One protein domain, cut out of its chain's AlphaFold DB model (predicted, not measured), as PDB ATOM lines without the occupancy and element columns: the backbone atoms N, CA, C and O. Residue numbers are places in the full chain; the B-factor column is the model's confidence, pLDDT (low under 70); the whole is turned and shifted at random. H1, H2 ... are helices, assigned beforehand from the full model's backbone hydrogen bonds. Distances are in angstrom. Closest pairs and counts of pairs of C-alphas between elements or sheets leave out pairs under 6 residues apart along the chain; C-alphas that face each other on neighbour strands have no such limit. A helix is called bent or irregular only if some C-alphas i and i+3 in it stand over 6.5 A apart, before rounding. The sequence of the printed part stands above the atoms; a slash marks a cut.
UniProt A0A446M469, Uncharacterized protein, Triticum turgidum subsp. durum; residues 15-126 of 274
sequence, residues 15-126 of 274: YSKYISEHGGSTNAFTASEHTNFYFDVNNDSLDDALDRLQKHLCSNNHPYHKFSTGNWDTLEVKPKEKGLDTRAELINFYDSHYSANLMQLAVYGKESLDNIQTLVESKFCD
ATOM      1  N   TYR A  15      81.066  -6.767 -15.339       72.06
ATOM      2  CA  TYR A  15      82.409  -6.709 -15.915       72.06
ATOM      3  C   TYR A  15      83.316  -7.787 -15.305       72.06
ATOM      4  O   TYR A  15      83.830  -8.638 -16.030       72.06
ATOM      5  N   SER A  16      83.455  -7.792 -13.977       69.50
ATOM      6  CA  SER A  16      84.284  -8.745 -13.229       69.50
ATOM      7  C   SER A  16      83.879 -10.190 -13.524       69.50
ATOM      8  O   SER A  16      84.726 -11.022 -13.846       69.50
ATOM      9  N   LYS A  17      82.567 -10.465 -13.508       74.06
ATOM     10  CA  LYS A  17      82.001 -11.773 -13.835       74.06
ATOM     11  C   LYS A  17      82.354 -12.213 -15.259       74.06
ATOM     12  O   LYS A  17      82.893 -13.303 -15.428       74.06
ATOM     13  N   TYR A  18      82.102 -11.368 -16.264       80.94
ATOM     14  CA  TYR A  18      82.402 -11.698 -17.662       80.94
ATOM     15  C   TYR A  18      83.896 -11.986 -17.866       80.94
ATOM     16  O   TYR A  18      84.249 -12.941 -18.556       80.94
ATOM     17  N   ILE A  19      84.775 -11.190 -17.246       74.19
ATOM     18  CA  ILE A  19      86.228 -11.380 -17.311       74.19
ATOM     19  C   ILE A  19      86.633 -12.746 -16.729       74.19
ATOM     20  O   ILE A  19      87.368 -13.480 -17.390       74.19
ATOM     21  N   SER A  20      86.119 -13.135 -15.558       69.50
ATOM     22  CA  SER A  20      86.428 -14.443 -14.960       69.50
ATOM     23  C   SER A  20      85.814 -15.627 -15.717       69.50
ATOM     24  O   SER A  20      86.483 -16.644 -15.882       69.50
ATOM     25  N   GLU A  21      84.591 -15.500 -16.246       82.00
ATOM     26  CA  GLU A  21      83.953 -16.536 -17.081       82.00
ATOM     27  C   GLU A  21      84.717 -16.802 -18.394       82.00
ATOM     28  O   GLU A  21      84.604 -17.889 -18.959       82.00
ATOM     29  N   HIS A  22      85.547 -15.853 -18.844       83.94
ATOM     30  CA  HIS A  22      86.425 -15.983 -20.013       83.94
ATOM     31  C   HIS A  22      87.917 -16.150 -19.644       83.94
ATOM     32  O   HIS A  22      88.786 -15.982 -20.499       83.94
ATOM     33  N   GLY A  23      88.226 -16.514 -18.392       64.75
ATOM     34  CA  GLY A  23      89.575 -16.900 -17.954       64.75
ATOM     35  C   GLY A  23      90.536 -15.754 -17.611       64.75
ATOM     36  O   GLY A  23      91.742 -15.984 -17.547       64.75
ATOM     37  N   GLY A  24      90.035 -14.533 -17.400       67.75
ATOM     38  CA  GLY A  24      90.827 -13.360 -17.011       67.75
ATOM     39  C   GLY A  24      90.641 -12.904 -15.554       67.75
ATOM     40  O   GLY A  24      89.859 -13.466 -14.785       67.75
ATOM     41  N   SER A  25      91.344 -11.828 -15.187       53.94
ATOM     42  CA  SER A  25      91.268 -11.142 -13.884       53.94
ATOM     43  C   SER A  25      91.464  -9.617 -14.035       53.94
ATOM     44  O   SER A  25      91.749  -9.135 -15.131       53.94
ATOM     45  N   THR A  26      91.250  -8.831 -12.967       50.88
ATOM     46  CA  THR A  26      91.274  -7.347 -12.991       50.88
ATOM     47  C   THR A  26      91.590  -6.744 -11.602       50.88
ATOM     48  O   THR A  26      91.355  -7.424 -10.602       50.88
ATOM     49  N   ASN A  27      92.163  -5.524 -11.507       44.44
ATOM     50  CA  ASN A  27      92.627  -4.896 -10.240       44.44
ATOM     51  C   ASN A  27      92.875  -3.348 -10.330       44.44
ATOM     52  O   ASN A  27      92.946  -2.824 -11.441       44.44
ATOM     53  N   ALA A  28      93.031  -2.619  -9.198       40.91
ATOM     54  CA  ALA A  28      93.396  -1.172  -9.089       40.91
ATOM     55  C   ALA A  28      93.904  -0.733  -7.665       40.91
ATOM     56  O   ALA A  28      93.690  -1.479  -6.714       40.91
ATOM     57  N   PHE A  29      94.539   0.456  -7.480       32.78
ATOM     58  CA  PHE A  29      95.164   0.933  -6.196       32.78
ATOM     59  C   PHE A  29      95.287   2.493  -6.001       32.78
ATOM     60  O   PHE A  29      95.174   3.207  -6.996       32.78
ATOM     61  N   THR A  30      95.548   3.026  -4.762       40.47
ATOM     62  CA  THR A  30      95.617   4.500  -4.382       40.47
ATOM     63  C   THR A  30      96.396   4.853  -3.038       40.47
ATOM     64  O   THR A  30      96.310   4.068  -2.099       40.47
ATOM     65  N   ALA A  31      97.069   6.035  -2.857       42.69
ATOM     66  CA  ALA A  31      97.979   6.481  -1.711       42.69
ATOM     67  C   ALA A  31      97.686   7.939  -1.121       42.69
ATOM     68  O   ALA A  31      97.167   8.721  -1.919       42.69
ATOM     69  N   SER A  32      97.846   8.412   0.168       48.69
ATOM     70  CA  SER A  32      98.670   8.029   1.373       48.69
ATOM     71  C   SER A  32      98.218   8.291   2.914       48.69
ATOM     72  O   SER A  32      97.903   7.296   3.558       48.69
ATOM     73  N   GLU A  33      98.243   9.502   3.581       35.66
ATOM     74  CA  GLU A  33      98.685   9.824   5.048       35.66
ATOM     75  C   GLU A  33      97.667  10.476   6.107       35.66
ATOM     76  O   GLU A  33      96.486  10.519   5.805       35.66
ATOM     77  N   HIS A  34      97.897  11.007   7.358       29.00
ATOM     78  CA  HIS A  34      99.060  11.618   8.097       29.00
ATOM     79  C   HIS A  34      99.031  11.792   9.669       29.00
ATOM     80  O   HIS A  34      97.948  11.913  10.244       29.00
ATOM     81  N   THR A  35     100.211  12.024  10.324       26.66
ATOM     82  CA  THR A  35     100.531  12.439  11.750       26.66
ATOM     83  C   THR A  35     101.013  11.381  12.798       26.66
ATOM     84  O   THR A  35     100.182  10.821  13.507       26.66
ATOM     85  N   ASN A  36     102.340  11.164  12.951       28.39
ATOM     86  CA  ASN A  36     103.095  10.458  14.042       28.39
ATOM     87  C   ASN A  36     102.327   9.506  15.003       28.39
ATOM     88  O   ASN A  36     101.551   9.970  15.841       28.39
ATOM     89  N   PHE A  37     102.655   8.202  15.003       34.38
ATOM     90  CA  PHE A  37     102.097   7.251  15.977       34.38
ATOM     91  C   PHE A  37     102.896   5.956  16.249       34.38
ATOM     92  O   PHE A  37     103.800   5.574  15.509       34.38
ATOM     93  N   TYR A  38     102.491   5.279  17.332       33.28
ATOM     94  CA  TYR A  38     102.690   3.852  17.615       33.28
ATOM     95  C   TYR A  38     101.509   3.054  17.037       33.28
ATOM     96  O   TYR A  38     100.364   3.484  17.184       33.28
ATOM     97  N   PHE A  39     101.766   1.885  16.446       51.66
ATOM     98  CA  PHE A  39     100.731   0.916  16.073       51.66
ATOM     99  C   PHE A  39     101.257  -0.522  16.145       51.66
ATOM    100  O   PHE A  39     102.467  -0.763  16.071       51.66
ATOM    101  N   ASP A  40     100.320  -1.462  16.228       49.34
ATOM    102  CA  ASP A  40     100.491  -2.882  15.963       49.34
ATOM    103  C   ASP A  40      99.765  -3.290  14.665       49.34
ATOM    104  O   ASP A  40      98.766  -2.691  14.261       49.34
ATOM    105  N   VAL A  41     100.307  -4.275  13.942       65.88
ATOM    106  CA  VAL A  41      99.714  -4.772  12.687       65.88
ATOM    107  C   VAL A  41     100.153  -6.203  12.369       65.88
ATOM    108  O   VAL A  41     101.242  -6.643  12.752       65.88
ATOM    109  N   ASN A  42      99.312  -6.935  11.636       65.81
ATOM    110  CA  ASN A  42      99.683  -8.208  11.020       65.81
ATOM    111  C   ASN A  42     100.894  -8.016  10.096       65.81
ATOM    112  O   ASN A  42     100.916  -7.080   9.304       65.81
ATOM    113  N   ASN A  43     101.870  -8.926  10.155       61.66
ATOM    114  CA  ASN A  43     103.087  -8.858   9.329       61.66
ATOM    115  C   ASN A  43     102.764  -8.791   7.819       61.66
ATOM    116  O   ASN A  43     103.319  -7.962   7.111       61.66
ATOM    117  N   ASP A  44     101.735  -9.521   7.377       71.81
ATOM    118  CA  ASP A  44     101.210  -9.528   5.995       71.81
ATOM    119  C   ASP A  44     100.567  -8.185   5.562       71.81
ATOM    120  O   ASP A  44      99.996  -8.063   4.481       71.81
ATOM    121  N   SER A  45     100.583  -7.181   6.437       71.25
ATOM    122  CA  SER A  45     100.176  -5.796   6.187       71.25
ATOM    123  C   SER A  45     101.134  -4.799   6.859       71.25
ATOM    124  O   SER A  45     100.787  -3.633   7.032       71.25
ATOM    125  N   LEU A  46     102.337  -5.247   7.255       68.69
ATOM    126  CA  LEU A  46     103.359  -4.407   7.877       68.69
ATOM    127  C   LEU A  46     103.949  -3.434   6.867       68.69
ATOM    128  O   LEU A  46     104.050  -2.257   7.190       68.69
ATOM    129  N   ASP A  47     104.268  -3.882   5.652       70.44
ATOM    130  CA  ASP A  47     104.734  -2.981   4.595       70.44
ATOM    131  C   ASP A  47     103.652  -1.962   4.236       70.44
ATOM    132  O   ASP A  47     103.938  -0.775   4.172       70.44
ATOM    133  N   ASP A  48     102.392  -2.392   4.148       71.44
ATOM    134  CA  ASP A  48     101.224  -1.529   3.931       71.44
ATOM    135  C   ASP A  48     101.035  -0.487   5.057       71.44
ATOM    136  O   ASP A  48     100.571   0.625   4.814       71.44
ATOM    137  N   ALA A  49     101.398  -0.818   6.299       70.19
ATOM    138  CA  ALA A  49     101.326   0.090   7.444       70.19
ATOM    139  C   ALA A  49     102.578   0.972   7.604       70.19
ATOM    140  O   ALA A  49     102.462   2.116   8.038       70.19
ATOM    141  N   LEU A  50     103.765   0.477   7.240       74.00
ATOM    142  CA  LEU A  50     105.024   1.228   7.219       74.00
ATOM    143  C   LEU A  50     105.088   2.195   6.041       74.00
ATOM    144  O   LEU A  50     105.615   3.290   6.201       74.00
ATOM    145  N   ASP A  51     104.519   1.814   4.899       75.50
ATOM    146  CA  ASP A  51     104.143   2.686   3.794       75.50
ATOM    147  C   ASP A  51     103.309   3.837   4.350       75.50
ATOM    148  O   ASP A  51     103.800   4.965   4.430       75.50
ATOM    149  N   ARG A  52     102.097   3.531   4.844       71.62
ATOM    150  CA  ARG A  52     101.186   4.514   5.444       71.62
ATOM    151  C   ARG A  52     101.871   5.344   6.531       71.62
ATOM    152  O   ARG A  52     101.561   6.520   6.602       71.62
ATOM    153  N   LEU A  53     102.820   4.811   7.310       73.94
ATOM    154  CA  LEU A  53     103.586   5.552   8.323       73.94
ATOM    155  C   LEU A  53     104.650   6.506   7.756       73.94
ATOM    156  O   LEU A  53     104.728   7.646   8.199       73.94
ATOM    157  N   GLN A  54     105.505   6.037   6.846       77.69
ATOM    158  CA  GLN A  54     106.582   6.807   6.197       77.69
ATOM    159  C   GLN A  54     106.011   8.082   5.591       77.69
ATOM    160  O   GLN A  54     106.445   9.199   5.873       77.69
ATOM    161  N   LYS A  55     104.964   7.855   4.807       75.75
ATOM    162  CA  LYS A  55     103.991   8.820   4.342       75.75
ATOM    163  C   LYS A  55     103.600   9.788   5.470       75.75
ATOM    164  O   LYS A  55     103.969  10.957   5.479       75.75
ATOM    165  N   HIS A  56     102.997   9.255   6.524       74.50
ATOM    166  CA  HIS A  56     102.433   9.940   7.701       74.50
ATOM    167  C   HIS A  56     103.434  10.650   8.640       74.50
ATOM    168  O   HIS A  56     103.025  11.207   9.665       74.50
ATOM    169  N   LEU A  57     104.713  10.705   8.252       73.12
ATOM    170  CA  LEU A  57     105.799  11.486   8.859       73.12
ATOM    171  C   LEU A  57     106.313  12.643   7.970       73.12
ATOM    172  O   LEU A  57     107.186  13.389   8.403       73.12
ATOM    173  N   CYS A  58     105.794  12.818   6.751       80.06
ATOM    174  CA  CYS A  58     106.193  13.874   5.810       80.06
ATOM    175  C   CYS A  58     105.618  15.276   6.156       80.06
ATOM    176  O   CYS A  58     105.019  15.493   7.209       80.06
ATOM    177  N   SER A  59     105.783  16.263   5.269       80.81
ATOM    178  CA  SER A  59     105.277  17.631   5.462       80.81
ATOM    179  C   SER A  59     103.761  17.750   5.267       80.81
ATOM    180  O   SER A  59     103.240  17.436   4.196       80.81
ATOM    181  N   ASN A  60     103.057  18.340   6.244       80.44
ATOM    182  CA  ASN A  60     101.593  18.506   6.214       80.44
ATOM    183  C   ASN A  60     101.037  19.313   5.023       80.44
ATOM    184  O   ASN A  60      99.842  19.261   4.743       80.44
ATOM    185  N   ASN A  61     101.885  20.072   4.328       82.69
ATOM    186  CA  ASN A  61     101.486  20.873   3.169       82.69
ATOM    187  C   ASN A  61     101.664  20.129   1.832       82.69
ATOM    188  O   ASN A  61     101.280  20.655   0.788       82.69
ATOM    189  N   HIS A  62     102.274  18.942   1.839       84.81
ATOM    190  CA  HIS A  62     102.578  18.178   0.634       84.81
ATOM    191  C   HIS A  62     101.428  17.202   0.298       84.81
ATOM    192  O   HIS A  62     100.978  16.493   1.189       84.81
ATOM    193  N   PRO A  63     100.939  17.079  -0.954       83.88
ATOM    194  CA  PRO A  63      99.764  16.259  -1.285       83.88
ATOM    195  C   PRO A  63      99.913  14.751  -1.104       83.88
ATOM    196  O   PRO A  63      98.905  14.062  -1.226       83.88
ATOM    197  N   TYR A  64     101.130  14.272  -0.816       82.81
ATOM    198  CA  TYR A  64     101.366  12.937  -0.259       82.81
ATOM    199  C   TYR A  64     100.388  12.780   0.941       82.81
ATOM    200  O   TYR A  64      99.552  11.897   0.830       82.81
ATOM    201  N   HIS A  65     100.283  13.754   1.881       80.94
ATOM    202  CA  HIS A  65      99.516  13.861   3.171       80.94
ATOM    203  C   HIS A  65      98.123  13.192   3.357       80.94
ATOM    204  O   HIS A  65      97.584  13.198   4.458       80.94
ATOM    205  N   LYS A  66      97.468  12.627   2.343       79.44
ATOM    206  CA  LYS A  66      96.024  12.327   2.379       79.44
ATOM    207  C   LYS A  66      95.704  10.833   2.445       79.44
ATOM    208  O   LYS A  66      95.974  10.128   1.476       79.44
ATOM    209  N   PHE A  67      95.072  10.366   3.526       75.88
ATOM    210  CA  PHE A  67      94.700   8.954   3.694       75.88
ATOM    211  C   PHE A  67      93.768   8.501   2.570       75.88
ATOM    212  O   PHE A  67      92.754   9.142   2.294       75.88
ATOM    213  N   SER A  68      94.121   7.397   1.915       73.00
ATOM    214  CA  SER A  68      93.728   7.156   0.519       73.00
ATOM    215  C   SER A  68      93.128   5.806   0.205       73.00
ATOM    216  O   SER A  68      92.345   5.699  -0.733       73.00
ATOM    217  N   THR A  69      93.488   4.781   0.981       73.81
ATOM    218  CA  THR A  69      92.708   3.549   1.064       73.81
ATOM    219  C   THR A  69      91.268   3.925   1.408       73.81
ATOM    220  O   THR A  69      90.319   3.314   0.924       73.81
ATOM    221  N   GLY A  70      91.123   4.979   2.223       77.31
ATOM    222  CA  GLY A  70      89.872   5.367   2.832       77.31
ATOM    223  C   GLY A  70      89.406   4.304   3.820       77.31
ATOM    224  O   GLY A  70      89.993   3.234   3.980       77.31
ATOM    225  N   ASN A  71      88.345   4.627   4.535       76.75
ATOM    226  CA  ASN A  71      87.593   3.687   5.346       76.75
ATOM    227  C   ASN A  71      86.151   4.205   5.473       76.75
ATOM    228  O   ASN A  71      85.802   5.253   4.929       76.75
ATOM    229  N   TRP A  72      85.309   3.476   6.202       81.88
ATOM    230  CA  TRP A  72      83.920   3.867   6.458       81.88
ATOM    231  C   TRP A  72      83.788   5.267   7.090       81.88
ATOM    232  O   TRP A  72      82.905   6.044   6.736       81.88
ATOM    233  N   ASP A  73      84.704   5.633   7.983       84.44
ATOM    234  CA  ASP A  73      84.713   6.938   8.641       84.44
ATOM    235  C   ASP A  73      85.045   8.085   7.663       84.44
ATOM    236  O   ASP A  73      84.339   9.095   7.640       84.44
ATOM    237  N   THR A  74      86.043   7.920   6.787       84.06
ATOM    238  CA  THR A  74      86.424   8.955   5.808       84.06
ATOM    239  C   THR A  74      85.514   9.021   4.582       84.06
ATOM    240  O   THR A  74      85.429  10.082   3.967       84.06
ATOM    241  N   LEU A  75      84.877   7.909   4.194       88.19
ATOM    242  CA  LEU A  75      84.098   7.789   2.953       88.19
ATOM    243  C   LEU A  75      82.576   7.815   3.148       88.19
ATOM    244  O   LEU A  75      81.870   7.980   2.161       88.19
ATOM    245  N   GLU A  76      82.068   7.673   4.376       88.44
ATOM    246  CA  GLU A  76      80.624   7.662   4.662       88.44
ATOM    247  C   GLU A  76      80.265   8.547   5.870       88.44
ATOM    248  O   GLU A  76      79.455   9.465   5.733       88.44
ATOM    249  N   VAL A  77      80.888   8.338   7.039       91.31
ATOM    250  CA  VAL A  77      80.499   9.038   8.285       91.31
ATOM    251  C   VAL A  77      80.809  10.539   8.222       91.31
ATOM    252  O   VAL A  77      79.892  11.362   8.215       91.31
ATOM    253  N   LYS A  78      82.090  10.916   8.109       91.19
ATOM    254  CA  LYS A  78      82.527  12.325   8.091       91.19
ATOM    255  C   LYS A  78      81.982  13.140   6.909       91.19
ATOM    256  O   LYS A  78      81.791  14.346   7.084       91.19
ATOM    257  N   PRO A  79      81.739  12.565   5.713       92.81
ATOM    258  CA  PRO A  79      80.985  13.245   4.662       92.81
ATOM    259  C   PRO A  79      79.533  13.544   5.058       92.81
ATOM    260  O   PRO A  79      79.102  14.692   4.934       92.81
ATOM    261  N   LYS A  80      78.796  12.562   5.603       91.38
ATOM    262  CA  LYS A  80      77.386  12.736   5.998       91.38
ATOM    263  C   LYS A  80      77.204  13.734   7.137       91.38
ATOM    264  O   LYS A  80      76.306  14.567   7.060       91.38
ATOM    265  N   GLU A  81      78.089  13.730   8.132       95.12
ATOM    266  CA  GLU A  81      78.117  14.739   9.208       95.12
ATOM    267  C   GLU A  81      78.275  16.178   8.683       95.12
ATOM    268  O   GLU A  81      77.809  17.127   9.309       95.12
ATOM    269  N   LYS A  82      78.909  16.345   7.514       94.88
ATOM    270  CA  LYS A  82      79.113  17.636   6.836       94.88
ATOM    271  C   LYS A  82      78.042  17.949   5.784       94.88
ATOM    272  O   LYS A  82      78.147  18.973   5.115       94.88
ATOM    273  N   GLY A  83      77.040  17.084   5.614       94.38
ATOM    274  CA  GLY A  83      76.002  17.224   4.588       94.38
ATOM    275  C   GLY A  83      76.492  17.000   3.150       94.38
ATOM    276  O   GLY A  83      75.858  17.493   2.219       94.38
ATOM    277  N   LEU A  84      77.611  16.295   2.953       93.44
ATOM    278  CA  LEU A  84      78.176  16.011   1.631       93.44
ATOM    279  C   LEU A  84      77.574  14.729   1.033       93.44
ATOM    280  O   LEU A  84      77.594  13.676   1.671       93.44
ATOM    281  N   ASP A  85      77.106  14.803  -0.216       93.19
ATOM    282  CA  ASP A  85      76.749  13.621  -1.011       93.19
ATOM    283  C   ASP A  85      78.016  13.013  -1.637       93.19
ATOM    284  O   ASP A  85      78.614  13.557  -2.567       93.19
ATOM    285  N   THR A  86      78.412  11.849  -1.130       91.25
ATOM    286  CA  THR A  86      79.598  11.099  -1.565       91.25
ATOM    287  C   THR A  86      79.470  10.560  -2.991       91.25
ATOM    288  O   THR A  86      80.482  10.389  -3.675       91.25
ATOM    289  N   ARG A  87      78.244  10.353  -3.492       91.38
ATOM    290  CA  ARG A  87      77.981   9.990  -4.890       91.38
ATOM    291  C   ARG A  87      78.141  11.199  -5.808       91.38
ATOM    292  O   ARG A  87      78.729  11.054  -6.879       91.38
ATOM    293  N   ALA A  88      77.648  12.370  -5.403       94.06
ATOM    294  CA  ALA A  88      77.868  13.612  -6.143       94.06
ATOM    295  C   ALA A  88      79.365  13.944  -6.222       94.06
ATOM    296  O   ALA A  88      79.869  14.187  -7.315       94.06
ATOM    297  N   GLU A  89      80.098  13.841  -5.111       93.25
ATOM    298  CA  GLU A  89      81.546  14.086  -5.097       93.25
ATOM    299  C   GLU A  89      82.339  13.083  -5.948       93.25
ATOM    300  O   GLU A  89      83.306  13.470  -6.603       93.25
ATOM    301  N   LEU A  90      81.910  11.819  -6.033       90.19
ATOM    302  CA  LEU A  90      82.526  10.842  -6.937       90.19
ATOM    303  C   LEU A  90      82.301  11.190  -8.420       90.19
ATOM    304  O   LEU A  90      83.217  11.028  -9.227       90.19
ATOM    305  N   ILE A  91      81.116  11.695  -8.781       91.06
ATOM    306  CA  ILE A  91      80.814  12.170 -10.142       91.06
ATOM    307  C   ILE A  91      81.606  13.451 -10.445       91.06
ATOM    308  O   ILE A  91      82.283  13.519 -11.470       91.06
ATOM    309  N   ASN A  92      81.618  14.416  -9.519       93.12
ATOM    310  CA  ASN A  92      82.419  15.638  -9.605       93.12
ATOM    311  C   ASN A  92      83.910  15.313  -9.786       93.12
ATOM    312  O   ASN A  92      84.589  15.938 -10.604       93.12
ATOM    313  N   PHE A  93      84.434  14.316  -9.064       88.50
ATOM    314  CA  PHE A  93      85.807  13.848  -9.230       88.50
ATOM    315  C   PHE A  93      86.025  13.227 -10.613       88.50
ATOM    316  O   PHE A  93      86.988  13.603 -11.283       88.50
ATOM    317  N   TYR A  94      85.128  12.342 -11.064       88.62
ATOM    318  CA  TYR A  94      85.195  11.707 -12.382       88.62
ATOM    319  C   TYR A  94      85.216  12.741 -13.518       88.62
ATOM    320  O   TYR A  94      86.239  12.864 -14.193       88.62
ATOM    321  N   ASP A  95      84.158  13.544 -13.675       91.06
ATOM    322  CA  ASP A  95      84.031  14.513 -14.777       91.06
ATOM    323  C   ASP A  95      85.146  15.578 -14.770       91.06
ATOM    324  O   ASP A  95      85.497  16.114 -15.823       91.06
ATOM    325  N   SER A  96      85.739  15.882 -13.606       88.56
ATOM    326  CA  SER A  96      86.822  16.868 -13.509       88.56
ATOM    327  C   SER A  96      88.241  16.296 -13.609       88.56
ATOM    328  O   SER A  96      89.149  17.084 -13.880       88.56
ATOM    329  N   HIS A  97      88.477  14.994 -13.386       84.19
ATOM    330  CA  HIS A  97      89.822  14.381 -13.395       84.19
ATOM    331  C   HIS A  97      90.042  13.355 -14.519       84.19
ATOM    332  O   HIS A  97      91.169  13.248 -15.004       84.19
ATOM    333  N   TYR A  98      89.010  12.628 -14.961       87.31
ATOM    334  CA  TYR A  98      89.124  11.581 -15.986       87.31
ATOM    335  C   TYR A  98      89.138  12.197 -17.394       87.31
ATOM    336  O   TYR A  98      88.173  12.122 -18.146       87.31
ATOM    337  N   SER A  99      90.267  12.817 -17.744       91.81
ATOM    338  CA  SER A  99      90.502  13.448 -19.047       91.81
ATOM    339  C   SER A  99      91.314  12.551 -19.978       91.81
ATOM    340  O   SER A  99      92.404  12.121 -19.600       91.81
ATOM    341  N   ALA A 100      90.860  12.359 -21.220       92.19
ATOM    342  CA  ALA A 100      91.573  11.565 -22.229       92.19
ATOM    343  C   ALA A 100      93.051  11.976 -22.404       92.19
ATOM    344  O   ALA A 100      93.913  11.122 -22.581       92.19
ATOM    345  N   ASN A 101      93.376  13.270 -22.280       92.31
ATOM    346  CA  ASN A 101      94.748  13.772 -22.443       92.31
ATOM    347  C   ASN A 101      95.729  13.372 -21.321       92.31
ATOM    348  O   ASN A 101      96.911  13.703 -21.420       92.31
ATOM    349  N   LEU A 102      95.245  12.742 -20.245       87.44
ATOM    350  CA  LEU A 102      96.062  12.179 -19.166       87.44
ATOM    351  C   LEU A 102      96.035  10.644 -19.137       87.44
ATOM    352  O   LEU A 102      96.734  10.055 -18.317       87.44
ATOM    353  N   MET A 103      95.250   9.999 -20.003       87.31
ATOM    354  CA  MET A 103      95.147   8.543 -20.068       87.31
ATOM    355  C   MET A 103      96.183   7.963 -21.034       87.31
ATOM    356  O   MET A 103      96.466   8.535 -22.086       87.31
ATOM    357  N   GLN A 104      96.713   6.791 -20.697       85.31
ATOM    358  CA  GLN A 104      97.500   5.955 -21.598       85.31
ATOM    359  C   GLN A 104      96.852   4.573 -21.663       85.31
ATOM    360  O   GLN A 104      96.385   4.049 -20.653       85.31
ATOM    361  N   LEU A 105      96.826   3.984 -22.856       85.69
ATOM    362  CA  LEU A 105      96.287   2.653 -23.103       85.69
ATOM    363  C   LEU A 105      97.343   1.821 -23.831       85.69
ATOM    364  O   LEU A 105      97.889   2.257 -24.843       85.69
ATOM    365  N   ALA A 106      97.585   0.611 -23.336       86.38
ATOM    366  CA  ALA A 106      98.313  -0.427 -24.051       86.38
ATOM    367  C   ALA A 106      97.354  -1.593 -24.309       86.38
ATOM    368  O   ALA A 106      96.650  -2.029 -23.400       86.38
ATOM    369  N   VAL A 107      97.325  -2.092 -25.545       81.31
ATOM    370  CA  VAL A 107      96.543  -3.269 -25.938       81.31
ATOM    371  C   VAL A 107      97.495  -4.282 -26.554       81.31
ATOM    372  O   VAL A 107      98.292  -3.938 -27.425       81.31
ATOM    373  N   TYR A 108      97.404  -5.527 -26.099       87.06
ATOM    374  CA  TYR A 108      98.135  -6.662 -26.650       87.06
ATOM    375  C   TYR A 108      97.130  -7.685 -27.183       87.06
ATOM    376  O   TYR A 108      96.123  -7.964 -26.533       87.06
ATOM    377  N   GLY A 109      97.391  -8.216 -28.374       88.31
ATOM    378  CA  GLY A 109      96.486  -9.102 -29.101       88.31
ATOM    379  C   GLY A 109      97.218  -9.880 -30.192       88.31
ATOM    380  O   GLY A 109      98.422  -9.720 -30.384       88.31
ATOM    381  N   LYS A 110      96.475 -10.732 -30.900       92.62
ATOM    382  CA  LYS A 110      96.960 -11.559 -32.027       92.62
ATOM    383  C   LYS A 110      96.630 -10.939 -33.394       92.62
ATOM    384  O   LYS A 110      97.046 -11.441 -34.434       92.62
ATOM    385  N   GLU A 111      95.801  -9.904 -33.377       94.31
ATOM    386  CA  GLU A 111      95.298  -9.148 -34.512       94.31
ATOM    387  C   GLU A 111      96.385  -8.220 -35.094       94.31
ATOM    388  O   GLU A 111      97.370  -7.899 -34.431       94.31
ATOM    389  N   SER A 112      96.218  -7.765 -36.343       96.88
ATOM    390  CA  SER A 112      97.120  -6.767 -36.937       96.88
ATOM    391  C   SER A 112      97.023  -5.417 -36.220       96.88
ATOM    392  O   SER A 112      95.995  -5.089 -35.624       96.88
ATOM    393  N   LEU A 113      98.075  -4.596 -36.334       97.12
ATOM    394  CA  LEU A 113      98.089  -3.243 -35.769       97.12
ATOM    395  C   LEU A 113      96.909  -2.399 -36.276       97.12
ATOM    396  O   LEU A 113      96.261  -1.747 -35.467       97.12
ATOM    397  N   ASP A 114      96.561  -2.494 -37.563       97.38
ATOM    398  CA  ASP A 114      95.425  -1.772 -38.155       97.38
ATOM    399  C   ASP A 114      94.084  -2.179 -37.515       97.38
ATOM    400  O   ASP A 114      93.225  -1.337 -37.243       97.38
ATOM    401  N   ASN A 115      93.913  -3.474 -37.219       95.75
ATOM    402  CA  ASN A 115      92.719  -4.004 -36.560       95.75
ATOM    403  C   ASN A 115      92.661  -3.581 -35.085       95.75
ATOM    404  O   ASN A 115      91.590  -3.215 -34.599       95.75
ATOM    405  N   ILE A 116      93.797  -3.600 -34.378       94.69
ATOM    406  CA  ILE A 116      93.899  -3.138 -32.985       94.69
ATOM    407  C   ILE A 116      93.635  -1.629 -32.908       94.69
ATOM    408  O   ILE A 116      92.863  -1.201 -32.052       94.69
ATOM    409  N   GLN A 117      94.193  -0.831 -33.824       94.25
ATOM    410  CA  GLN A 117      93.941   0.608 -33.919       94.25
ATOM    411  C   GLN A 117      92.458   0.889 -34.186       94.25
ATOM    412  O   GLN A 117      91.831   1.593 -33.401       94.25
ATOM    413  N   THR A 118      91.871   0.273 -35.218       96.38
ATOM    414  CA  THR A 118      90.441   0.427 -35.549       96.38
ATOM    415  C   THR A 118      89.549   0.049 -34.361       96.38
ATOM    416  O   THR A 118      88.570   0.735 -34.052       96.38
ATOM    417  N   LEU A 119      89.895  -1.029 -33.646       93.44
ATOM    418  CA  LEU A 119      89.188  -1.443 -32.440       93.44
ATOM    419  C   LEU A 119      89.308  -0.393 -31.328       93.44
ATOM    420  O   LEU A 119      88.278   0.002 -30.789       93.44
ATOM    421  N   VAL A 120      90.519   0.073 -31.007       93.25
ATOM    422  CA  VAL A 120      90.769   1.084 -29.964       93.25
ATOM    423  C   VAL A 120      90.065   2.402 -30.286       93.25
ATOM    424  O   VAL A 120      89.324   2.914 -29.449       93.25
ATOM    425  N   GLU A 121      90.204   2.918 -31.505       93.94
ATOM    426  CA  GLU A 121      89.504   4.127 -31.946       93.94
ATOM    427  C   GLU A 121      87.986   3.971 -31.755       93.94
ATOM    428  O   GLU A 121      87.374   4.796 -31.086       93.94
ATOM    429  N   SER A 122      87.393   2.845 -32.180       94.38
ATOM    430  CA  SER A 122      85.951   2.550 -32.025       94.38
ATOM    431  C   SER A 122      85.447   2.310 -30.585       94.38
ATOM    432  O   SER A 122      84.285   1.917 -30.399       94.38
ATOM    433  N   LYS A 123      86.314   2.414 -29.570       90.19
ATOM    434  CA  LYS A 123      85.986   2.163 -28.152       90.19
ATOM    435  C   LYS A 123      86.390   3.305 -27.223       90.19
ATOM    436  O   LYS A 123      85.764   3.452 -26.178       90.19
ATOM    437  N   PHE A 124      87.409   4.081 -27.585       90.81
ATOM    438  CA  PHE A 124      88.004   5.108 -26.725       90.81
ATOM    439  C   PHE A 124      87.893   6.537 -27.302       90.81
ATOM    440  O   PHE A 124      88.240   7.486 -26.602       90.81
ATOM    441  N   CYS A 125      87.375   6.726 -28.527       93.25
ATOM    442  CA  CYS A 125      87.202   8.055 -29.138       93.25
ATOM    443  C   CYS A 125      86.251   8.993 -28.368       93.25
ATOM    444  O   CYS A 125      86.497  10.195 -28.320       93.25
ATOM    445  N   ASP A 126      85.204   8.451 -27.737       93.94
ATOM    446  CA  ASP A 126      84.183   9.223 -27.011       93.94
ATOM    447  C   ASP A 126      84.649   9.716 -25.622       93.94
ATOM    448  O   ASP A 126      83.905  10.406 -24.917       93.94
TER     449      ASP A 126
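Overview. This is residues 15 to 126 of the 274 residues of an uncharacterized protein of Triticum turgidum subsp. durum (UniProt A0A446M469). What does the model look like at first sight? It is an open string of five short helices on long loops: H2, the longest helix, and H3 lie toward one end, H1 and H5 toward the other, and H4 between these ends along one side. Residues 22 to 42 run from H1 through the middle and on round to H2. What is it made of? The printed part has 112 residues with five named helices, H1 to H5 in chain order, and no named strand; the class is all helix, though under half of the residues, 54, are in named elements. How compact is it? It is only just loose, close to extended, with a radius of gyration of the C-alphas of 19.8 A and spans of 56 by 38 by 30 A.

Along the chain. Where is the longest helix? H2 is residues 43 to 55, 18.4 A from first to last C-alpha, beginning at C-alpha 43 at (103.087, -8.858, 9.329). It is irregular: C-alphas 44 and 47 are 7.6 A apart. Where are the helices after it? H3 is residues 72 to 81, 12.6 A long, and is irregular too, with C-alphas 75 and 78 at 7.0 A. H4 is residues 86 to 97, 16.0 A long. H5 is residues 113 to 124, 15.9 A long, ending at C-alpha 124 at (88.004, 5.108, -26.725). Which helix comes before it? H1 is residues 15 to 21, 10.0 A long, beginning at C-alpha 15 at (82.409, -6.709, -15.915).

Arrangement. What does H2 touch? H2 touches no helix, and it is apart from H1, H3, H4 and H5. Which helices touch? H3 and H4 only just touch, with 3 pairs of C-alphas within 8 A, and H4 does so with residue 86 alone; the closest C-alphas are those of Pro 79 and Thr 86, 6.7 A apart. Their lines are only just about perpendicular, at 73 degrees. What of H1 and H5? Each touches no helix, and the two are apart. How do the helix backbones run? Every O i to N i+4 pair is within hydrogen-bond range in H1, H4 and H5, against 7 of 9 in H2 and 3 of 6 in H3.

Size, cuts and confidence. How large is it? The two C-alphas farthest apart, those of Tyr 38 and Asp 114, are 56.5 A apart. How is it linked? The printed part has no cut; the link from H3 to H4 is tight, and those from H1 to H2, H2 to H3 and H4 to H5 are long. Where is confidence low? The mean pLDDT of the printed part is 77.8, and residues 16, 20, 23 to 43 and 46 are under 70.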